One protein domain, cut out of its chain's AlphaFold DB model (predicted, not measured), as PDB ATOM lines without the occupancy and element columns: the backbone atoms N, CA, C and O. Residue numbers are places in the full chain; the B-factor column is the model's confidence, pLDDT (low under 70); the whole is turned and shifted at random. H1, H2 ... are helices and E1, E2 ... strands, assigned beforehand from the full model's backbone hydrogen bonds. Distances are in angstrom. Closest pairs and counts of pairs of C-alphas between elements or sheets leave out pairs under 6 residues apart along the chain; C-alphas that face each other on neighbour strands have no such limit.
ATOM      1  N   LEU A   5     -33.099  44.463 -10.186       94.88
ATOM      2  CA  LEU A   5     -32.370  44.271  -8.939       94.88
ATOM      3  C   LEU A   5     -33.366  43.930  -7.822       94.88
ATOM      4  O   LEU A   5     -34.342  44.654  -7.628       94.88
ATOM      5  N   LEU A   6     -33.137  42.821  -7.126       94.94
ATOM      6  CA  LEU A   6     -33.945  42.323  -6.013       94.94
ATOM      7  C   LEU A   6     -33.166  42.489  -4.705       94.94
ATOM      8  O   LEU A   6     -31.961  42.253  -4.683       94.94
ATOM      9  N   SER A   7     -33.834  42.878  -3.622       95.19
ATOM     10  CA  SER A   7     -33.206  42.990  -2.300       95.19
ATOM     11  C   SER A   7     -32.975  41.600  -1.702       95.19
ATOM     12  O   SER A   7     -33.901  40.785  -1.627       95.19
ATOM     13  N   PHE A   8     -31.740  41.322  -1.277       94.25
ATOM     14  CA  PHE A   8     -31.419  40.075  -0.593       94.25
ATOM     15  C   PHE A   8     -32.032  40.044   0.809       94.25
ATOM     16  O   PHE A   8     -32.584  39.024   1.210       94.25
ATOM     17  N   ARG A   9     -32.048  41.169   1.530       93.81
ATOM     18  CA  ARG A   9     -32.699  41.269   2.845       93.81
ATOM     19  C   ARG A   9     -34.199  41.033   2.759       93.81
ATOM     20  O   ARG A   9     -34.732  40.315   3.600       93.81
ATOM     21  N   ASP A  10     -34.876  41.598   1.760       94.69
ATOM     22  CA  ASP A  10     -36.306  41.364   1.550       94.69
ATOM     23  C   ASP A  10     -36.575  39.908   1.183       94.69
ATOM     24  O   ASP A  10     -37.508  39.310   1.724       94.69
ATOM     25  N   PHE A  11     -35.742  39.311   0.325       94.56
ATOM     26  CA  PHE A  11     -35.829  37.887   0.014       94.56
ATOM     27  C   PHE A  11     -35.724  37.036   1.281       94.56
ATOM     28  O   PHE A  11     -36.627  36.250   1.563       94.56
ATOM     29  N   LEU A  12     -34.689  37.254   2.093       92.88
ATOM     30  CA  LEU A  12     -34.492  36.542   3.351       92.88
ATOM     31  C   LEU A  12     -35.665  36.748   4.314       92.88
ATOM     32  O   LEU A  12     -36.156  35.792   4.905       92.88
ATOM     33  N   LYS A  13     -36.149  37.982   4.458       92.81
ATOM     34  CA  LYS A  13     -37.247  38.331   5.368       92.81
ATOM     35  C   LYS A  13     -38.583  37.704   4.969       92.81
ATOM     36  O   LYS A  13     -39.403  37.407   5.834       92.81
ATOM     37  N   THR A  14     -38.839  37.565   3.672       93.00
ATOM     38  CA  THR A  14     -40.158  37.173   3.144       93.00
ATOM     39  C   THR A  14     -40.206  35.753   2.590       93.00
ATOM     40  O   THR A  14     -41.294  35.253   2.305       93.00
ATOM     41  N   GLY A  15     -39.053  35.119   2.378       92.38
ATOM     42  CA  GLY A  15     -38.940  33.872   1.624       92.38
ATOM     43  C   GLY A  15     -39.382  34.004   0.165       92.38
ATOM     44  O   GLY A  15     -39.812  33.026  -0.436       92.38
ATOM     45  N   THR A  16     -39.360  35.217  -0.395       94.25
ATOM     46  CA  THR A  16     -39.874  35.511  -1.740       94.25
ATOM     47  C   THR A  16     -38.805  36.206  -2.578       94.25
ATOM     48  O   THR A  16     -38.345  37.296  -2.247       94.25
ATOM     49  N   LEU A  17     -38.415  35.601  -3.700       92.69
ATOM     50  CA  LEU A  17     -37.465  36.174  -4.651       92.69
ATOM     51  C   LEU A  17     -38.221  37.005  -5.696       92.69
ATOM     52  O   LEU A  17     -38.637  36.510  -6.745       92.69
ATOM     53  N   GLY A  18     -38.450  38.286  -5.396       90.75
ATOM     54  CA  GLY A  18     -39.240  39.167  -6.259       90.75
ATOM     55  C   GLY A  18     -40.700  38.692  -6.361       90.75
ATOM     56  O   GLY A  18     -41.412  38.758  -5.366       90.75
ATOM     57  N   PRO A  19     -41.197  38.243  -7.530       90.88
ATOM     58  CA  PRO A  19     -42.547  37.679  -7.651       90.88
ATOM     59  C   PRO A  19     -42.638  36.180  -7.294       90.88
ATOM     60  O   PRO A  19     -43.723  35.604  -7.375       90.88
ATOM     61  N   ILE A  20     -41.520  35.529  -6.962       94.62
ATOM     62  CA  ILE A  20     -41.417  34.072  -6.833       94.62
ATOM     63  C   ILE A  20     -41.458  33.686  -5.362       94.62
ATOM     64  O   ILE A  20     -40.634  34.151  -4.582       94.62
ATOM     65  N   LYS A  21     -42.380  32.801  -4.988       95.75
ATOM     66  CA  LYS A  21     -42.549  32.303  -3.619       95.75
ATOM     67  C   LYS A  21     -42.825  30.796  -3.619       95.75
ATOM     68  O   LYS A  21     -43.289  30.291  -4.646       95.75
ATOM     69  N   PRO A  22     -42.621  30.101  -2.489       95.44
ATOM     70  CA  PRO A  22     -43.013  28.704  -2.348       95.44
ATOM     71  C   PRO A  22     -44.484  28.479  -2.720       95.44
ATOM     72  O   PRO A  22     -45.335  29.354  -2.526       95.44
ATOM     73  N   GLY A  23     -44.775  27.309  -3.283       96.62
ATOM     74  CA  GLY A  23     -46.066  26.963  -3.879       96.62
ATOM     75  C   GLY A  23     -46.238  27.429  -5.330       96.62
ATOM     76  O   GLY A  23     -47.286  27.194  -5.925       96.62
ATOM     77  N   LEU A  24     -45.252  28.116  -5.921       97.69
ATOM     78  CA  LEU A  24     -45.281  28.451  -7.345       97.69
ATOM     79  C   LEU A  24     -44.962  27.208  -8.186       97.69
ATOM     80  O   LEU A  24     -43.933  26.573  -7.979       97.69
ATOM     81  N   ARG A  25     -45.796  26.903  -9.182       97.62
ATOM     82  CA  ARG A  25     -45.573  25.769 -10.093       97.62
ATOM     83  C   ARG A  25     -44.263  25.918 -10.865       97.62
ATOM     84  O   ARG A  25     -43.994  27.001 -11.393       97.62
ATOM     85  N   MET A  26     -43.533  24.820 -11.060       96.12
ATOM     86  CA  MET A  26     -42.288  24.773 -11.844       96.12
ATOM     87  C   MET A  26     -42.414  25.449 -13.218       96.12
ATOM     88  O   MET A  26     -41.526  26.191 -13.631       96.12
ATOM     89  N   ILE A  27     -43.541  25.272 -13.917       95.62
ATOM     90  CA  ILE A  27     -43.752  25.901 -15.231       95.62
ATOM     91  C   ILE A  27     -43.851  27.431 -15.158       95.62
ATOM     92  O   ILE A  27     -43.380  28.127 -16.055       95.62
ATOM     93  N   ASP A  28     -44.457  27.971 -14.101       96.69
ATOM     94  CA  ASP A  28     -44.581  29.416 -13.914       96.69
ATOM     95  C   ASP A  28     -43.264  30.001 -13.392       96.69
ATOM     96  O   ASP A  28     -42.862  31.080 -13.824       96.69
ATOM     97  N   PHE A  29     -42.532  29.248 -12.568       94.94
ATOM     98  CA  PHE A  29     -41.159  29.565 -12.187       94.94
ATOM     99  C   PHE A  29     -40.247  29.688 -13.418       94.94
ATOM    100  O   PHE A  29     -39.617  30.727 -13.613       94.94
ATOM    101  N   ALA A  30     -40.244  28.684 -14.301       93.56
ATOM    102  CA  ALA A  30     -39.447  28.678 -15.532       93.56
ATOM    103  C   ALA A  30     -39.841  29.806 -16.499       93.56
ATOM    104  O   ALA A  30     -39.006  30.326 -17.233       93.56
ATOM    105  N   ARG A  31     -41.105  30.245 -16.496       93.75
ATOM    106  CA  ARG A  31     -41.532  31.423 -17.272       93.75
ATOM    107  C   ARG A  31     -40.958  32.729 -16.732       93.75
ATOM    108  O   ARG A  31     -40.741  33.649 -17.516       93.75
ATOM    109  N   ILE A  32     -40.753  32.826 -15.419       92.06
ATOM    110  CA  ILE A  32     -40.222  34.028 -14.765       92.06
ATOM    111  C   ILE A  32     -38.693  34.053 -14.837       92.06
ATOM    112  O   ILE A  32     -38.127  35.065 -15.248       92.06
ATOM    113  N   LEU A  33     -38.018  32.969 -14.440       90.00
ATOM    114  CA  LEU A  33     -36.552  32.907 -14.370       90.00
ATOM    115  C   LEU A  33     -35.884  32.320 -15.614       90.00
ATOM    116  O   LEU A  33     -34.668  32.428 -15.758       90.00
ATOM    117  N   GLY A  34     -36.646  31.770 -16.550       90.81
ATOM    118  CA  GLY A  34     -36.075  31.108 -17.715       90.81
ATOM    119  C   GLY A  34     -35.432  29.773 -17.349       90.81
ATOM    120  O   GLY A  34     -35.891  29.065 -16.455       90.81
ATOM    121  N   THR A  35     -34.398  29.415 -18.101       90.88
ATOM    122  CA  THR A  35     -33.654  28.167 -17.925       90.88
ATOM    123  C   THR A  35     -32.643  28.316 -16.783       90.88
ATOM    124  O   THR A  35     -31.966  29.346 -16.734       90.88
ATOM    125  N   PRO A  36     -32.517  27.320 -15.889       94.00
ATOM    126  CA  PRO A  36     -31.438  27.289 -14.902       94.00
ATOM    127  C   PRO A  36     -30.062  27.147 -15.560       94.00
ATOM    128  O   PRO A  36     -29.952  26.694 -16.702       94.00
ATOM    129  N   ASP A  37     -29.008  27.496 -14.824       93.56
ATOM    130  CA  ASP A  37     -27.629  27.263 -15.257       93.56
ATOM    131  C   ASP A  37     -27.316  25.749 -15.277       93.56
ATOM    132  O   ASP A  37     -26.594  25.275 -16.157       93.56
ATOM    133  N   SER A  38     -27.895  24.978 -14.347       93.12
ATOM    134  CA  SER A  38     -27.824  23.509 -14.303       93.12
ATOM    135  C   SER A  38     -28.930  22.895 -13.421       93.12
ATOM    136  O   SER A  38     -29.752  23.600 -12.833       93.12
ATOM    137  N   TRP A  39     -28.991  21.563 -13.352       93.12
ATOM    138  CA  TRP A  39     -29.911  20.818 -12.486       93.12
ATOM    139  C   TRP A  39     -29.298  19.490 -12.036       93.12
ATOM    140  O   TRP A  39     -28.482  18.907 -12.752       93.12
ATOM    141  N   VAL A  40     -29.716  18.994 -10.869       88.88
ATOM    142  CA  VAL A  40     -29.241  17.714 -10.320       88.88
ATOM    143  C   VAL A  40     -30.119  16.572 -10.827       88.88
ATOM    144  O   VAL A  40     -31.348  16.624 -10.730       88.88
ATOM    145  N   THR A  41     -29.488  15.527 -11.370       85.38
ATOM    146  CA  THR A  41     -30.176  14.325 -11.877       85.38
ATOM    147  C   THR A  41     -29.875  13.054 -11.086       85.38
ATOM    148  O   THR A  41     -30.443  12.010 -11.382       85.38
ATOM    149  N   GLU A  42     -28.973  13.108 -10.104       72.88
ATOM    150  CA  GLU A  42     -28.423  11.919  -9.429       72.88
ATOM    151  C   GLU A  42     -29.468  11.110  -8.643       72.88
ATOM    152  O   GLU A  42     -29.268   9.924  -8.382       72.88
ATOM    153  N   HIS A  43     -30.615  11.720  -8.330       66.88
ATOM    154  CA  HIS A  43     -31.678  11.115  -7.526       66.88
ATOM    155  C   HIS A  43     -33.069  11.193  -8.175       66.88
ATOM    156  O   HIS A  43     -34.073  11.041  -7.484       66.88
ATOM    157  N   VAL A  44     -33.160  11.439  -9.490       68.88
ATOM    158  CA  VAL A  44     -34.453  11.598 -10.183       68.88
ATOM    159  C   VAL A  44     -34.633  10.584 -11.308       68.88
ATOM    160  O   VAL A  44     -33.751  10.387 -12.139       68.88
ATOM    161  N   GLU A  45     -35.812   9.963 -11.369       64.81
ATOM    162  CA  GLU A  45     -36.138   8.997 -12.428       64.81
ATOM    163  C   GLU A  45     -36.608   9.670 -13.729       64.81
ATOM    164  O   GLU A  45     -36.472   9.089 -14.805       64.81
ATOM    165  N   THR A  46     -37.181  10.881 -13.659       79.94
ATOM    166  CA  THR A  46     -37.831  11.521 -14.820       79.94
ATOM    167  C   THR A  46     -37.633  13.034 -14.903       79.94
ATOM    168  O   THR A  46     -37.119  13.525 -15.907       79.94
ATOM    169  N   ILE A  47     -38.049  13.785 -13.880       85.69
ATOM    170  CA  ILE A  47     -38.020  15.253 -13.879       85.69
ATOM    171  C   ILE A  47     -36.989  15.729 -12.850       85.69
ATOM    172  O   ILE A  47     -37.120  15.385 -11.676       85.69
ATOM    173  N   PRO A  48     -35.981  16.529 -13.247       91.25
ATOM    174  CA  PRO A  48     -35.077  17.137 -12.287       91.25
ATOM    175  C   PRO A  48     -35.840  18.184 -11.482       91.25
ATOM    176  O   PRO A  48     -36.297  19.186 -12.028       91.25
ATOM    177  N   VAL A  49     -35.986  17.944 -10.182       92.94
ATOM    178  CA  VAL A  49     -36.686  18.844  -9.254       92.94
ATOM    179  C   VAL A  49     -35.737  19.761  -8.488       92.94
ATOM    180  O   VAL A  49     -36.181  20.510  -7.632       92.94
ATOM    181  N   TYR A  50     -34.443  19.724  -8.795       94.06
ATOM    182  CA  TYR A  50     -33.428  20.540  -8.141       94.06
ATOM    183  C   TYR A  50     -32.678  21.362  -9.183       94.06
ATOM    184  O   TYR A  50     -31.983  20.794 -10.034       94.06
ATOM    185  N   TRP A  51     -32.856  22.681  -9.168       95.38
ATOM    186  CA  TRP A  51     -32.346  23.592 -10.201       95.38
ATOM    187  C   TRP A  51     -31.407  24.642  -9.609       95.38
ATOM    188  O   TRP A  51     -31.631  25.122  -8.500       95.38
ATOM    189  N   ILE A  52     -30.403  25.042 -10.391       94.56
ATOM    190  CA  ILE A  52     -29.305  25.916  -9.962       94.56
ATOM    191  C   ILE A  52     -29.278  27.189 -10.823       94.56
ATOM    192  O   ILE A  52     -29.298  27.119 -12.054       94.56
ATOM    193  N   TYR A  53     -29.230  28.354 -10.175       93.12
ATOM    194  CA  TYR A  53     -29.175  29.702 -10.757       93.12
ATOM    195  C   TYR A  53     -28.067  30.514 -10.073       93.12
ATOM    196  O   TYR A  53     -28.307  31.262  -9.118       93.12
ATOM    197  N   GLY A  54     -26.831  30.361 -10.545       89.19
ATOM    198  CA  GLY A  54     -25.652  30.864  -9.849       89.19
ATOM    199  C   GLY A  54     -25.616  30.333  -8.409       89.19
ATOM    200  O   GLY A  54     -25.628  29.121  -8.231       89.19
ATOM    201  N   PRO A  55     -25.590  31.203  -7.381       88.81
ATOM    202  CA  PRO A  55     -25.618  30.775  -5.982       88.81
ATOM    203  C   PRO A  55     -27.028  30.529  -5.433       88.81
ATOM    204  O   PRO A  55     -27.158  30.197  -4.260       88.81
ATOM    205  N   VAL A  56     -28.085  30.763  -6.219       93.25
ATOM    206  CA  VAL A  56     -29.464  30.485  -5.807       93.25
ATOM    207  C   VAL A  56     -29.870  29.128  -6.347       93.25
ATOM    208  O   VAL A  56     -29.923  28.925  -7.558       93.25
ATOM    209  N   GLU A  57     -30.237  28.227  -5.459       95.00
ATOM    210  CA  GLU A  57     -30.731  26.903  -5.801       95.00
ATOM    211  C   GLU A  57     -32.181  26.760  -5.343       95.00
ATOM    212  O   GLU A  57     -32.653  27.470  -4.450       95.00
ATOM    213  N   VAL A  58     -32.935  25.892  -6.009       95.44
ATOM    214  CA  VAL A  58     -34.348  25.667  -5.700       95.44
ATOM    215  C   VAL A  58     -34.707  24.200  -5.798       95.44
ATOM    216  O   VAL A  58     -34.250  23.494  -6.699       95.44
ATOM    217  N   SER A  59     -35.611  23.783  -4.917       94.62
ATOM    218  CA  SER A  59     -36.228  22.463  -4.957       94.62
ATOM    219  C   SER A  59     -37.718  22.560  -5.244       94.62
ATOM    220  O   SER A  59     -38.432  23.393  -4.678       94.62
ATOM    221  N   PHE A  60     -38.196  21.677  -6.109       95.00
ATOM    222  CA  PHE A  60     -39.601  21.470  -6.419       95.00
ATOM    223  C   PHE A  60     -40.099  20.152  -5.818       95.00
ATOM    224  O   PHE A  60     -39.330  19.231  -5.544       95.00
ATOM    225  N   GLY A  61     -41.413  20.038  -5.652       92.06
ATOM    226  CA  GLY A  61     -42.043  18.779  -5.280       92.06
ATOM    227  C   GLY A  61     -41.893  17.694  -6.339       92.06
ATOM    228  O   GLY A  61     -41.882  17.965  -7.540       92.06
ATOM    229  N   ASN A  62     -41.822  16.444  -5.880       88.94
ATOM    230  CA  ASN A  62     -41.719  15.268  -6.748       88.94
ATOM    231  C   ASN A  62     -43.008  14.995  -7.530       88.94
ATOM    232  O   ASN A  62     -42.949  14.452  -8.630       88.94
ATOM    233  N   ASP A  63     -44.159  15.401  -6.995       90.56
ATOM    234  CA  ASP A  63     -45.451  15.178  -7.633       90.56
ATOM    235  C   ASP A  63     -45.853  16.364  -8.521       90.56
ATOM    236  O   ASP A  63     -45.685  17.523  -8.119       90.56
ATOM    237  N   PRO A  64     -46.452  16.117  -9.702       91.06
ATOM    238  CA  PRO A  64     -47.092  17.166 -10.481       91.06
ATOM    239  C   PRO A  64     -48.120  17.937  -9.629       91.06
ATOM    240  O   PRO A  64     -48.926  17.312  -8.936       91.06
ATOM    241  N   PRO A  65     -48.157  19.281  -9.698       94.12
ATOM    242  CA  PRO A  65     -47.556  20.139 -10.725       94.12
ATOM    243  C   PRO A  65     -46.105  20.593 -10.459       94.12
ATOM    244  O   PRO A  65     -45.645  21.520 -11.131       94.12
ATOM    245  N   HIS A  66     -45.394  19.945  -9.532       94.81
ATOM    246  CA  HIS A  66     -44.039  20.285  -9.090       94.81
ATOM    247  C   HIS A  66     -43.971  21.712  -8.542       94.81
ATOM    248  O   HIS A  66     -43.415  22.623  -9.157       94.81
ATOM    249  N   ASP A  67     -44.605  21.925  -7.393       96.75
ATOM    250  CA  ASP A  67     -44.600  23.226  -6.732       96.75
ATOM    251  C   ASP A  67     -43.241  23.510  -6.088       96.75
ATOM    252  O   ASP A  67     -42.602  22.618  -5.534       96.75
ATOM    253  N   LEU A  68     -42.801  24.766  -6.151       97.31
ATOM    254  CA  LEU A  68     -41.589  25.237  -5.492       97.31
ATOM    255  C   LEU A  68     -41.708  25.011  -3.979       97.31
ATOM    256  O   LEU A  68     -42.598  25.572  -3.340       97.31
ATOM    257  N   HIS A  69     -40.805  24.224  -3.407       93.75
ATOM    258  CA  HIS A  69     -40.768  23.946  -1.976       93.75
ATOM    259  C   HIS A  69     -39.968  25.004  -1.224       93.75
ATOM    260  O   HIS A  69     -40.471  25.609  -0.276       93.75
ATOM    261  N   TRP A  70     -38.730  25.228  -1.653       94.38
ATOM    262  CA  TRP A  70     -37.791  26.089  -0.951       94.38
ATOM    263  C   TRP A  70     -36.753  26.697  -1.894       94.38
ATOM    264  O   TRP A  70     -36.583  26.267  -3.037       94.38
ATOM    265  N   PHE A  71     -36.070  27.713  -1.376       95.75
ATOM    266  CA  PHE A  71     -34.868  28.307  -1.943       95.75
ATOM    267  C   PHE A  71     -33.664  27.972  -1.070       95.75
ATOM    268  O   PHE A  71     -33.785  27.893   0.151       95.75
ATOM    269  N   GLN A  72     -32.503  27.881  -1.692       94.06
ATOM    270  CA  GLN A  72     -31.222  27.713  -1.034       94.06
ATOM    271  C   GLN A  72     -30.234  28.726  -1.592       94.06
ATOM    272  O   GLN A  72     -30.281  29.067  -2.774       94.06
ATOM    273  N   ILE A  73     -29.367  29.238  -0.727       93.00
ATOM    274  CA  ILE A  73     -28.265  30.107  -1.119       93.00
ATOM    275  C   ILE A  73     -26.960  29.436  -0.732       93.00
ATOM    276  O   ILE A  73     -26.684  29.238   0.454       93.00
ATOM    277  N   GLU A  74     -26.155  29.135  -1.739       89.38
ATOM    278  CA  GLU A  74     -24.831  28.560  -1.566       89.38
ATOM    279  C   GLU A  74     -23.803  29.633  -1.228       89.38
ATOM    280  O   GLU A  74     -23.657  30.633  -1.941       89.38
ATOM    281  N   HIS A  75     -23.078  29.416  -0.131       88.12
ATOM    282  CA  HIS A  75     -21.945  30.224   0.316       88.12
ATOM    283  C   HIS A  75     -22.183  31.745   0.210       88.12
ATOM    284  O   HIS A  75     -21.403  32.451  -0.446       88.12
ATOM    285  N   PRO A  76     -23.224  32.317   0.854       88.75
ATOM    286  CA  PRO A  76     -23.529  33.742   0.720       88.75
ATOM    287  C   PRO A  76     -22.368  34.630   1.199       88.75
ATOM    288  O   PRO A  76     -22.117  35.707   0.655       88.75
ATOM    289  N   ASN A  77     -21.588  34.146   2.167       83.62
ATOM    290  CA  ASN A  77     -20.363  34.781   2.647       83.62
ATOM    291  C   ASN A  77     -19.224  34.796   1.612       83.62
ATOM    292  O   ASN A  77     -18.303  35.582   1.757       83.62
ATOM    293  N   SER A  78     -19.276  34.004   0.543       85.38
ATOM    294  CA  SER A  78     -18.270  34.017  -0.529       85.38
ATOM    295  C   SER A  78     -18.595  35.020  -1.646       85.38
ATOM    296  O   SER A  78     -17.741  35.329  -2.484       85.38
ATOM    297  N   ILE A  79     -19.798  35.606  -1.640       88.19
ATOM    298  CA  ILE A  79     -20.258  36.576  -2.642       88.19
ATOM    299  C   ILE A  79     -19.627  37.951  -2.378       88.19
ATOM    300  O   ILE A  79     -20.151  38.776  -1.635       88.19
ATOM    301  N   ARG A  80     -18.475  38.229  -2.999       84.94
ATOM    302  CA  ARG A  80     -17.704  39.473  -2.765       84.94
ATOM    303  C   ARG A  80     -18.296  40.732  -3.401       84.94
ATOM    304  O   ARG A  80     -17.841  41.838  -3.116       84.94
ATOM    305  N   LYS A  81     -19.241  40.577  -4.324       86.31
ATOM    306  CA  LYS A  81     -19.849  41.698  -5.044       86.31
ATOM    307  C   LYS A  81     -21.015  42.260  -4.239       86.31
ATOM    308  O   LYS A  81     -21.711  41.535  -3.542       86.31
ATOM    309  N   THR A  82     -21.286  43.550  -4.411       90.06
ATOM    310  CA  THR A  82     -22.498  44.183  -3.863       90.06
ATOM    311  C   THR A  82     -23.773  43.691  -4.545       90.06
ATOM    312  O   THR A  82     -24.864  43.855  -4.002       90.06
ATOM    313  N   THR A  83     -23.636  43.073  -5.723       91.75
ATOM    314  CA  THR A  83     -24.726  42.427  -6.447       91.75
ATOM    315  C   THR A  83     -24.306  41.077  -7.006       91.75
ATOM    316  O   THR A  83     -23.217  40.981  -7.577       91.75
ATOM    317  N   GLU A  84     -25.204  40.101  -6.979       91.69
ATOM    318  CA  GLU A  84     -24.976  38.761  -7.516       91.69
ATOM    319  C   GLU A  84     -25.972  38.414  -8.620       91.69
ATOM    320  O   GLU A  84     -27.130  38.830  -8.583       91.69
ATOM    321  N   ARG A  85     -25.523  37.711  -9.665       90.88
ATOM    322  CA  ARG A  85     -26.393  37.348 -10.791       90.88
ATOM    323  C   ARG A  85     -27.194  36.107 -10.404       90.88
ATOM    324  O   ARG A  85     -26.603  35.095 -10.065       90.88
ATOM    325  N   VAL A  86     -28.515  36.176 -10.561       88.50
ATOM    326  CA  VAL A  86     -29.379  34.982 -10.529       88.50
ATOM    327  C   VAL A  86     -29.558  34.457 -11.952       88.50
ATOM    328  O   VAL A  86     -29.324  33.294 -12.236       88.50
ATOM    329  N   ASN A  87     -29.909  35.343 -12.887       86.25
ATOM    330  CA  ASN A  87     -29.970  35.042 -14.316       86.25
ATOM    331  C   ASN A  87     -29.759  36.330 -15.137       86.25
ATOM    332  O   ASN A  87     -29.335  37.369 -14.621       86.25
ATOM    333  N   ASP A  88     -30.079  36.294 -16.429       84.69
ATOM    334  CA  ASP A  88     -29.929  37.459 -17.309       84.69
ATOM    335  C   ASP A  88     -30.914  38.599 -17.000       84.69
ATOM    336  O   ASP A  88     -30.665  39.748 -17.366       84.69
ATOM    337  N   GLN A  89     -32.015  38.306 -16.304       85.06
ATOM    338  CA  GLN A  89     -33.060  39.275 -15.970       85.06
ATOM    339  C   GLN A  89     -32.978  39.794 -14.533       85.06
ATOM    340  O   GLN A  89     -33.483  40.880 -14.271       85.06
ATOM    341  N   PHE A  90     -32.366  39.052 -13.611       89.88
ATOM    342  CA  PHE A  90     -32.388  39.326 -12.179       89.88
ATOM    343  C   PHE A  90     -30.982  39.324 -11.578       89.88
ATOM    344  O   PHE A  90     -30.120  38.501 -11.902       89.88
ATOM    345  N   ALA A  91     -30.760  40.255 -10.658       92.75
ATOM    346  CA  ALA A  91     -29.639  40.234  -9.730       92.75
ATOM    347  C   ALA A  91     -30.139  40.435  -8.300       92.75
ATOM    348  O   ALA A  91     -31.126  41.134  -8.088       92.75
ATOM    349  N   LEU A  92     -29.425  39.868  -7.336       93.75
ATOM    350  CA  LEU A  92     -29.598  40.133  -5.913       93.75
ATOM    351  C   LEU A  92     -28.680  41.279  -5.494       93.75
ATOM    352  O   LEU A  92     -27.499  41.258  -5.816       93.75
ATOM    353  N   ALA A  93     -29.204  42.271  -4.784       94.81
ATOM    354  CA  ALA A  93     -28.421  43.251  -4.045       94.81
ATOM    355  C   ALA A  93     -28.107  42.671  -2.666       94.81
ATOM    356  O   ALA A  93     -29.027  42.414  -1.898       94.81
ATOM    357  N   MET A  94     -26.826  42.479  -2.352       92.81
ATOM    358  CA  MET A  94     -26.408  41.732  -1.160       92.81
ATOM    359  C   MET A  94     -26.600  42.503   0.150       92.81
ATOM    360  O   MET A  94     -26.661  41.880   1.198       92.81
ATOM    361  N   GLU A  95     -26.707  43.838   0.103       92.06
ATOM    362  CA  GLU A  95     -27.123  44.681   1.242       92.06
ATOM    363  C   GLU A  95     -26.394  44.353   2.560       92.06
ATOM    364  O   GLU A  95     -27.016  44.115   3.595       92.06
ATOM    365  N   GLU A  96     -25.057  44.324   2.489       88.25
ATOM    366  CA  GLU A  96     -24.143  44.025   3.609       88.25
ATOM    367  C   GLU A  96     -24.169  42.565   4.102       88.25
ATOM    368  O   GLU A  96     -23.394  42.201   4.981       88.25
ATOM    369  N   LEU A  97     -24.979  41.703   3.486       88.94
ATOM    370  CA  LEU A  97     -25.084  40.267   3.763       88.94
ATOM    371  C   LEU A  97     -24.413  39.420   2.666       88.94
ATOM    372  O   LEU A  97     -24.990  38.473   2.145       88.94
ATOM    373  N   GLY A  98     -23.179  39.762   2.300       84.00
ATOM    374  CA  GLY A  98     -22.331  38.952   1.415       84.00
ATOM    375  C   GLY A  98     -20.861  39.032   1.826       84.00
ATOM    376  O   GLY A  98     -20.540  39.761   2.758       84.00
ATOM    377  N   GLY A  99     -19.967  38.320   1.138       81.75
ATOM    378  CA  GLY A  99     -18.506  38.534   1.064       81.75
ATOM    379  C   GLY A  99     -17.677  38.476   2.361       81.75
ATOM    380  O   GLY A  99     -16.727  37.712   2.470       81.75
ATOM    381  N   SER A 100     -17.960  39.354   3.317       79.88
ATOM    382  CA  SER A 100     -17.349  39.386   4.652       79.88
ATOM    383  C   SER A 100     -18.355  39.139   5.773       79.88
ATOM    384  O   SER A 100     -17.951  39.063   6.933       79.88
ATOM    385  N   ALA A 101     -19.647  39.045   5.446       87.38
ATOM    386  CA  ALA A 101     -20.701  38.769   6.406       87.38
ATOM    387  C   ALA A 101     -20.526  37.366   6.996       87.38
ATOM    388  O   ALA A 101     -20.419  36.368   6.280       87.38
ATOM    389  N   LYS A 102     -20.501  37.294   8.321       86.31
ATOM    390  CA  LYS A 102     -20.500  36.048   9.089       86.31
ATOM    391  C   LYS A 102     -21.932  35.613   9.348       86.31
ATOM    392  O   LYS A 102     -22.820  36.454   9.419       86.31
ATOM    393  N   LEU A 103     -22.146  34.330   9.639       86.25
ATOM    394  CA  LEU A 103     -23.447  33.817  10.097       86.25
ATOM    395  C   LEU A 103     -24.052  34.666  11.237       86.25
ATOM    396  O   LEU A 103     -25.254  34.920  11.253       86.25
ATOM    397  N   SER A 104     -23.223  35.166  12.162       86.19
ATOM    398  CA  SER A 104     -23.668  36.063  13.236       86.19
ATOM    399  C   SER A 104     -24.327  37.343  12.726       86.19
ATOM    400  O   SER A 104     -25.271  37.820  13.347       86.19
ATOM    401  N   ASP A 105     -23.861  37.881  11.601       89.75
ATOM    402  CA  ASP A 105     -24.371  39.124  11.024       89.75
ATOM    403  C   ASP A 105     -25.766  38.892  10.427       89.75
ATOM    404  O   ASP A 105     -26.661  39.717  10.606       89.75
ATOM    405  N   PHE A 106     -26.000  37.717   9.830       89.56
ATOM    406  CA  PHE A 106     -27.330  37.286   9.381       89.56
ATOM    407  C   PHE A 106     -28.307  37.158  10.555       89.56
ATOM    408  O   PHE A 106     -29.427  37.659  10.488       89.56
ATOM    409  N   LEU A 107     -27.877  36.546  11.664       87.94
ATOM    410  CA  LEU A 107     -28.706  36.406  12.867       87.94
ATOM    411  C   LEU A 107     -29.009  37.762  13.528       87.94
ATOM    412  O   LEU A 107     -30.105  37.969  14.051       87.94
ATOM    413  N   GLN A 108     -28.060  38.699  13.491       88.50
ATOM    414  CA  GLN A 108     -28.209  40.045  14.054       88.50
ATOM    415  C   GLN A 108     -28.979  41.008  13.146       88.50
ATOM    416  O   GLN A 108     -29.472  42.029  13.623       88.50
ATOM    417  N   ALA A 109     -29.147  40.682  11.862       86.88
ATOM    418  CA  ALA A 109     -29.834  41.530  10.891       86.88
ATOM    419  C   ALA A 109     -31.338  41.727  11.171       86.88
ATOM    420  O   ALA A 109     -31.979  42.488  10.439       86.88
ATOM    421  N   ALA A 110     -31.887  41.064  12.201       80.88
ATOM    422  CA  ALA A 110     -33.279  41.151  12.653       80.88
ATOM    423  C   ALA A 110     -34.299  40.916  11.522       80.88
ATOM    424  O   ALA A 110     -35.356  41.546  11.462       80.88
ATOM    425  N   LEU A 111     -33.955  40.014  10.599       87.81
ATOM    426  CA  LEU A 111     -34.781  39.662   9.443       87.81
ATOM    427  C   LEU A 111     -35.910  38.699   9.809       87.81
ATOM    428  O   LEU A 111     -36.948  38.692   9.153       87.81
ATOM    429  N   TRP A 112     -35.706  37.912  10.864       87.44
ATOM    430  CA  TRP A 112     -36.557  36.787  11.227       87.44
ATOM    431  C   TRP A 112     -36.863  36.778  12.717       87.44
ATOM    432  O   TRP A 112     -36.134  37.349  13.533       87.44
ATOM    433  N   ASN A 113     -37.915  36.053  13.079       84.31
ATOM    434  CA  ASN A 113     -38.088  35.623  14.453       84.31
ATOM    435  C   ASN A 113     -37.079  34.504  14.748       84.31
ATOM    436  O   ASN A 113     -37.101  33.457  14.108       84.31
ATOM    437  N   LEU A 114     -36.211  34.712  15.740       80.94
ATOM    438  CA  LEU A 114     -35.173  33.743  16.114       80.94
ATOM    439  C   LEU A 114     -35.743  32.380  16.541       80.94
ATOM    440  O   LEU A 114     -35.037  31.381  16.470       80.94
ATOM    441  N   GLN A 115     -37.013  32.314  16.951       84.06
ATOM    442  CA  GLN A 115     -37.680  31.048  17.281       84.06
ATOM    443  C   GLN A 115     -37.962  30.168  16.057       84.06
ATOM    444  O   GLN A 115     -38.120  28.955  16.210       84.06
ATOM    445  N   ASP A 116     -37.982  30.755  14.861       84.19
ATOM    446  CA  ASP A 116     -38.220  30.058  13.593       84.19
ATOM    447  C   ASP A 116     -36.909  29.687  12.889       84.19
ATOM    448  O   ASP A 116     -36.909  28.951  11.906       84.19
ATOM    449  N   VAL A 117     -35.783  30.167  13.421       88.38
ATOM    450  CA  VAL A 117     -34.450  29.872  12.912       88.38
ATOM    451  C   VAL A 117     -34.002  28.498  13.400       88.38
ATOM    452  O   VAL A 117     -34.094  28.171  14.589       88.38
ATOM    453  N   ARG A 118     -33.491  27.679  12.487       88.62
ATOM    454  CA  ARG A 118     -32.812  26.422  12.792       88.62
ATOM    455  C   ARG A 118     -31.410  26.468  12.206       88.62
ATOM    456  O   ARG A 118     -31.212  26.977  11.109       88.62
ATOM    457  N   ILE A 119     -30.444  25.977  12.974       86.50
ATOM    458  CA  ILE A 119     -29.054  25.872  12.544       86.50
ATOM    459  C   ILE A 119     -28.664  24.407  12.654       86.50
ATOM    460  O   ILE A 119     -28.800  23.801  13.723       86.50
ATOM    461  N   HIS A 120     -28.192  23.858  11.547       83.25
ATOM    462  CA  HIS A 120     -27.739  22.484  11.447       83.25
ATOM    463  C   HIS A 120     -26.288  22.452  10.988       83.25
ATOM    464  O   HIS A 120     -25.797  23.374  10.339       83.25
ATOM    465  N   TYR A 121     -25.601  21.373  11.340       78.38
ATOM    466  CA  TYR A 121     -24.331  21.046  10.724       78.38
ATOM    467  C   TYR A 121     -24.590  20.024   9.625       78.38
ATOM    468  O   TYR A 121     -25.248  19.010   9.867       78.38
ATOM    469  N   ALA A 122     -24.072  20.296   8.434       71.75
ATOM    470  CA  ALA A 122     -24.190  19.427   7.278       71.75
ATOM    471  C   ALA A 122     -22.802  18.903   6.886       71.75
ATOM    472  O   ALA A 122     -21.838  19.666   6.769       71.75
ATOM    473  N   ASN A 123     -22.705  17.582   6.723       69.88
ATOM    474  CA  ASN A 123     -21.515  16.905   6.215       69.88
ATOM    475  C   ASN A 123     -21.738  16.593   4.740       69.88
ATOM    476  O   ASN A 123     -22.618  15.800   4.415       69.88
ATOM    477  N   PHE A 124     -20.932  17.190   3.871       65.44
ATOM    478  CA  PHE A 124     -21.020  16.977   2.426       65.44
ATOM    479  C   PHE A 124     -19.946  16.010   1.899       65.44
ATOM    480  O   PHE A 124     -19.738  15.887   0.694       65.44
ATOM    481  N   GLY A 125     -19.269  15.276   2.792       58.84
ATOM    482  CA  GLY A 125     -18.151  14.402   2.438       58.84
ATOM    483  C   GLY A 125     -16.868  15.186   2.127       58.84
ATOM    484  O   GLY A 125     -16.837  16.411   2.178       58.84
ATOM    485  N   ASN A 126     -15.765  14.480   1.849       59.81
ATOM    486  CA  ASN A 126     -14.460  15.075   1.492       59.81
ATOM    487  C   ASN A 126     -13.936  16.156   2.464       59.81
ATOM    488  O   ASN A 126     -13.280  17.105   2.039       59.81
ATOM    489  N   HIS A 127     -14.219  16.016   3.762       56.62
ATOM    490  CA  HIS A 127     -13.875  16.998   4.798       56.62
ATOM    491  C   HIS A 127     -14.515  18.384   4.615       56.62
ATOM    492  O   HIS A 127     -14.049  19.357   5.205       56.62
ATOM    493  N   GLN A 128     -15.589  18.492   3.828       65.62
ATOM    494  CA  GLN A 128     -16.369  19.717   3.723       65.62
ATOM    495  C   GLN A 128     -17.472  19.724   4.776       65.62
ATOM    496  O   GLN A 128     -18.357  18.867   4.819       65.62
ATOM    497  N   PHE A 129     -17.372  20.720   5.647       74.88
ATOM    498  CA  PHE A 129     -18.256  20.930   6.773       74.88
ATOM    499  C   PHE A 129     -18.988  22.251   6.582       74.88
ATOM    500  O   PHE A 129     -18.357  23.296   6.405       74.88
ATOM    501  N   MET A 130     -20.317  22.207   6.611       80.69
ATOM    502  CA  MET A 130     -21.139  23.392   6.408       80.69
ATOM    503  C   MET A 130     -22.073  23.633   7.584       80.69
ATOM    504  O   MET A 130     -22.540  22.709   8.254       80.69
ATOM    505  N   LEU A 131     -22.355  24.907   7.819       87.00
ATOM    506  CA  LEU A 131     -23.457  25.355   8.654       87.00
ATOM    507  C   LEU A 131     -24.648  25.648   7.750       87.00
ATOM    508  O   LEU A 131     -24.566  26.521   6.890       87.00
ATOM    509  N   ASP A 132     -25.745  24.942   7.969       87.88
ATOM    510  CA  ASP A 132     -27.026  25.205   7.324       87.88
ATOM    511  C   ASP A 132     -27.878  26.085   8.234       87.88
ATOM    512  O   ASP A 132     -28.201  25.712   9.367       87.88
ATOM    513  N   LEU A 133     -28.232  27.265   7.742       90.31
ATOM    514  CA  LEU A 133     -29.201  28.153   8.360       90.31
ATOM    515  C   LEU A 133     -30.544  28.012   7.638       90.31
ATOM    516  O   LEU A 133     -30.758  28.582   6.568       90.31
ATOM    517  N   CYS A 134     -31.474  27.326   8.290       90.25
ATOM    518  CA  CYS A 134     -32.840  27.140   7.831       90.25
ATOM    519  C   CYS A 134     -33.775  28.174   8.469       90.25
ATOM    520  O   CYS A 134     -33.903  28.244   9.697       90.25
ATOM    521  N   VAL A 135     -34.488  28.939   7.638       88.50
ATOM    522  CA  VAL A 135     -35.564  29.832   8.083       88.50
ATOM    523  C   VAL A 135     -36.764  29.728   7.148       88.50
ATOM    524  O   VAL A 135     -36.768  30.244   6.030       88.50
ATOM    525  N   GLY A 136     -37.823  29.070   7.622       87.31
ATOM    526  CA  GLY A 136     -39.022  28.829   6.824       87.31
ATOM    527  C   GLY A 136     -38.710  28.007   5.572       87.31
ATOM    528  O   GLY A 136     -38.478  26.809   5.661       87.31
ATOM    529  N   THR A 137     -38.733  28.657   4.410       90.38
ATOM    530  CA  THR A 137     -38.495  28.046   3.086       90.38
ATOM    531  C   THR A 137     -37.205  28.538   2.431       90.38
ATOM    532  O   THR A 137     -37.006  28.335   1.238       90.38
ATOM    533  N   VAL A 138     -36.347  29.217   3.194       93.19
ATOM    534  CA  VAL A 138     -35.021  29.644   2.747       93.19
ATOM    535  C   VAL A 138     -33.969  28.899   3.554       93.19
ATOM    536  O   VAL A 138     -34.016  28.891   4.785       93.19
ATOM    537  N   GLN A 139     -33.024  28.303   2.842       93.19
ATOM    538  CA  GLN A 139     -31.838  27.649   3.377       93.19
ATOM    539  C   GLN A 139     -30.598  28.427   2.945       93.19
ATOM    540  O   GLN A 139     -30.572  29.051   1.879       93.19
ATOM    541  N   MET A 140     -29.569  28.436   3.780       92.38
ATOM    542  CA  MET A 140     -28.295  29.073   3.459       92.38
ATOM    543  C   MET A 140     -27.164  28.200   3.971       92.38
ATOM    544  O   MET A 140     -27.069  27.968   5.177       92.38
ATOM    545  N   PHE A 141     -26.281  27.791   3.065       90.06
ATOM    546  CA  PHE A 141     -25.104  27.009   3.406       90.06
ATOM    547  C   PHE A 141     -23.889  27.910   3.577       90.06
ATOM    548  O   PHE A 141     -23.475  28.636   2.675       90.06
ATOM    549  N   PHE A 142     -23.309  27.868   4.769       88.12
ATOM    550  CA  PHE A 142     -22.088  28.577   5.115       88.12
ATOM    551  C   PHE A 142     -20.943  27.581   5.181       88.12
ATOM    552  O   PHE A 142     -20.994  26.615   5.943       88.12
ATOM    553  N   GLU A 143     -19.882  27.852   4.426       81.38
ATOM    554  CA  GLU A 143     -18.640  27.104   4.576       81.38
ATOM    555  C   GLU A 143     -18.036  27.404   5.950       81.38
ATOM    556  O   GLU A 143     -17.942  28.565   6.369       81.38
ATOM    557  N   VAL A 144     -17.640  26.352   6.657       77.19
ATOM    558  CA  VAL A 144     -16.926  26.466   7.923       77.19
ATOM    559  C   VAL A 144     -15.469  26.127   7.676       77.19
ATOM    560  O   VAL A 144     -15.153  25.097   7.087       77.19
ATOM    561  N   ASP A 145     -14.576  26.973   8.180       74.06
ATOM    562  CA  ASP A 145     -13.151  26.670   8.191       74.06
ATOM    563  C   ASP A 145     -12.888  25.483   9.133       74.06
ATOM    564  O   ASP A 145     -12.953  25.603  10.361       74.06
ATOM    565  N   THR A 146     -12.625  24.316   8.550       67.75
ATOM    566  CA  THR A 146     -12.424  23.056   9.275       67.75
ATOM    567  C   THR A 146     -11.114  23.011  10.048       67.75
ATOM    568  O   THR A 146     -10.993  22.188  10.953       67.75
ATOM    569  N   SER A 147     -10.187  23.951   9.811       67.06
ATOM    570  CA  SER A 147      -8.998  24.122  10.660       67.06
ATOM    571  C   SER A 147      -9.348  24.500  12.107       67.06
ATOM    572  O   SER A 147      -8.520  24.362  13.008       67.06
ATOM    573  N   LEU A 148     -10.587  24.942  12.349       64.19
ATOM    574  CA  LEU A 148     -11.119  25.249  13.676       64.19
ATOM    575  C   LEU A 148     -11.634  24.008  14.429       64.19
ATOM    576  O   LEU A 148     -11.957  24.114  15.613       64.19
ATOM    577  N   ILE A 149     -11.729  22.845  13.775       65.44
ATOM    578  CA  ILE A 149     -12.174  21.584  14.384       65.44
ATOM    579  C   ILE A 149     -10.940  20.816  14.871       65.44
ATOM    580  O   ILE A 149     -10.082  20.434  14.076       65.44
ATOM    581  N   GLU A 150     -10.837  20.576  16.185       59.31
ATOM    582  CA  GLU A 150      -9.700  19.851  16.770       59.31
ATOM    583  C   GLU A 150      -9.487  18.485  16.093       59.31
ATOM    584  O   GLU A 150     -10.366  17.622  16.104       59.31
ATOM    585  N   ASN A 151      -8.276  18.271  15.569       63.28
ATOM    586  CA  ASN A 151      -7.846  17.074  14.831       63.28
ATOM    587  C   ASN A 151      -8.552  16.829  13.485       63.28
ATOM    588  O   ASN A 151      -8.438  15.719  12.971       63.28
ATOM    589  N   GLU A 152      -9.272  17.814  12.931       60.53
ATOM    590  CA  GLU A 152      -9.966  17.719  11.628       60.53
ATOM    591  C   GLU A 152     -10.989  16.558  11.542       60.53
ATOM    592  O   GLU A 152     -11.486  16.210  10.469       60.53
ATOM    593  N   ASP A 153     -11.345  15.964  12.688       69.31
ATOM    594  CA  ASP A 153     -12.254  14.821  12.800       69.31
ATOM    595  C   ASP A 153     -13.708  15.311  12.874       69.31
ATOM    596  O   ASP A 153     -14.342  15.392  13.934       69.31
ATOM    597  N   ILE A 154     -14.214  15.700  11.704       66.50
ATOM    598  CA  ILE A 154     -15.572  16.213  11.490       66.50
ATOM    599  C   ILE A 154     -16.629  15.202  11.948       66.50
ATOM    600  O   ILE A 154     -17.620  15.591  12.568       66.50
ATOM    601  N   ASP A 155     -16.407  13.907  11.710       68.75
ATOM    602  CA  ASP A 155     -17.346  12.853  12.102       68.75
ATOM    603  C   ASP A 155     -17.471  12.758  13.624       68.75
ATOM    604  O   ASP A 155     -18.581  12.645  14.162       68.75
ATOM    605  N   ARG A 156     -16.354  12.887  14.347       66.62
ATOM    606  CA  ARG A 156     -16.369  12.967  15.808       66.62
ATOM    607  C   ARG A 156     -17.031  14.249  16.301       66.62
ATOM    608  O   ARG A 156     -17.811  14.167  17.250       66.62
ATOM    609  N   PHE A 157     -16.773  15.407  15.695       65.44
ATOM    610  CA  PHE A 157     -17.436  16.665  16.068       65.44
ATOM    611  C   PHE A 157     -18.964  16.573  15.895       65.44
ATOM    612  O   PHE A 157     -19.732  16.933  16.794       65.44
ATOM    613  N   LEU A 158     -19.410  15.996  14.778       65.75
ATOM    614  CA  LEU A 158     -20.819  15.751  14.474       65.75
ATOM    615  C   LEU A 158     -21.469  14.737  15.415       65.75
ATOM    616  O   LEU A 158     -22.626  14.892  15.784       65.75
ATOM    617  N   ALA A 159     -20.739  13.712  15.857       64.00
ATOM    618  CA  ALA A 159     -21.257  12.743  16.825       64.00
ATOM    619  C   ALA A 159     -21.543  13.358  18.210       64.00
ATOM    620  O   ALA A 159     -22.366  12.827  18.954       64.00
ATOM    621  N   HIS A 160     -20.882  14.470  18.556       57.81
ATOM    622  CA  HIS A 160     -21.086  15.190  19.819       57.81
ATOM    623  C   HIS A 160     -22.085  16.351  19.700       57.81
ATOM    624  O   HIS A 160     -22.481  16.923  20.716       57.81
ATOM    625  N   THR A 161     -22.515  16.699  18.486       54.03
ATOM    626  CA  THR A 161     -23.544  17.714  18.245       54.03
ATOM    627  C   THR A 161     -24.875  17.018  17.946       54.03
ATOM    628  O   THR A 161     -24.995  16.193  17.051       54.03
TER     629      THR A 161
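AT A GLANCE: This is residues 5 to 161 of the 167 residues of an uncharacterized protein of Mesorhizobium sp. Root554 (UniProt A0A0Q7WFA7). A seven-stranded sheet, E2 to E5 with E10, E9 and E8, curls like part of a barrel, and over it stands a small second layer: the three-stranded sheet E1, E7, E6 with H1 across it. H2 and H3 only graze the large sheet, and a tail ending in H4 folds back to its E8 edge. The 157 printed residues hold four named helices and ten named strands, in the order E1 H1 H2 E2 E3 E4 E5 E6 E7 H3 E8 E9 E10 H4; both sheets are mixed and the class is mixed, with under half of the residues in named elements. The whole is compact, with a radius of gyration of the C-alphas of 16.3 A and spans of 48 by 38 by 29 A.

IN THESE COORDINATES: The printed part begins with E1, residues 5 to 7, at C-alpha 5 (-32.370, 44.271, -8.939). H1 is residues 8 to 14 and H2 residues 26 to 33, 10.3 A long. E2, residues 38 to 40, E3, 50 to 53, E4, 56 to 60, and E5, 68 to 74, 17.5 A long, follow. E6 is residues 83 to 85, E7 90 to 93 and H3 103 to 108. E8, residues 117 to 123, and E9, 129 to 135, are each 19.5 A long; E10, 138 to 143, is 16.7 A. H4, residues 154 to 160, ends at C-alpha 160 (-21.086, 15.190, 19.819).

HOW THE PARTS SIT: The large sheet runs E2 E3 E4 E5 E10 E9 E8 and is strongly twisted. E2 E3 E4 E5 and E8 E9 E10 are meanders, each strand the antiparallel neighbour of the one before. Within hydrogen-bond range are N 40 and O 50, 3.0 A, across E2 and E3; N 51 and O 58, 2.9 A, across E3 and E4; and N 57 and O 72, 2.8 A, across E4 and E5. E5 and E10 are parallel, with N 139 and O 71 at 2.8 A. Also within hydrogen-bond range are N 140 and O 133, 3.0 A, across the neighbours E10 and E9, and N 120 and O 132, 2.9 A, across the neighbours E8 and E9. H4 only grazes this sheet; its closest C-alpha pair with E8 is Tyr 121 and Leu 158, 7.4 A. In the small sheet, E1 and E7 are parallel, with N 6 and O 91 at 2.8 A, and E6 and E7 form a hairpin, with N 84 and O 92 at 2.8 A. H1 lies over E1 at a height over the sheet of 6.1 A and runs across the strands. In H1, H2, H3 and H4 every O i to N i+4 pair is within hydrogen-bond range.

THE WHOLE: The C-alphas farthest apart, those of Arg 31 and Asn 151, are 48.7 A apart. The printed part has no cut, and the link from H1 to H2 is long, with 11 residues. The mean pLDDT of the printed part is 85.7; residues 43 to 45, 123 to 128 and 146 to 161 are under 70.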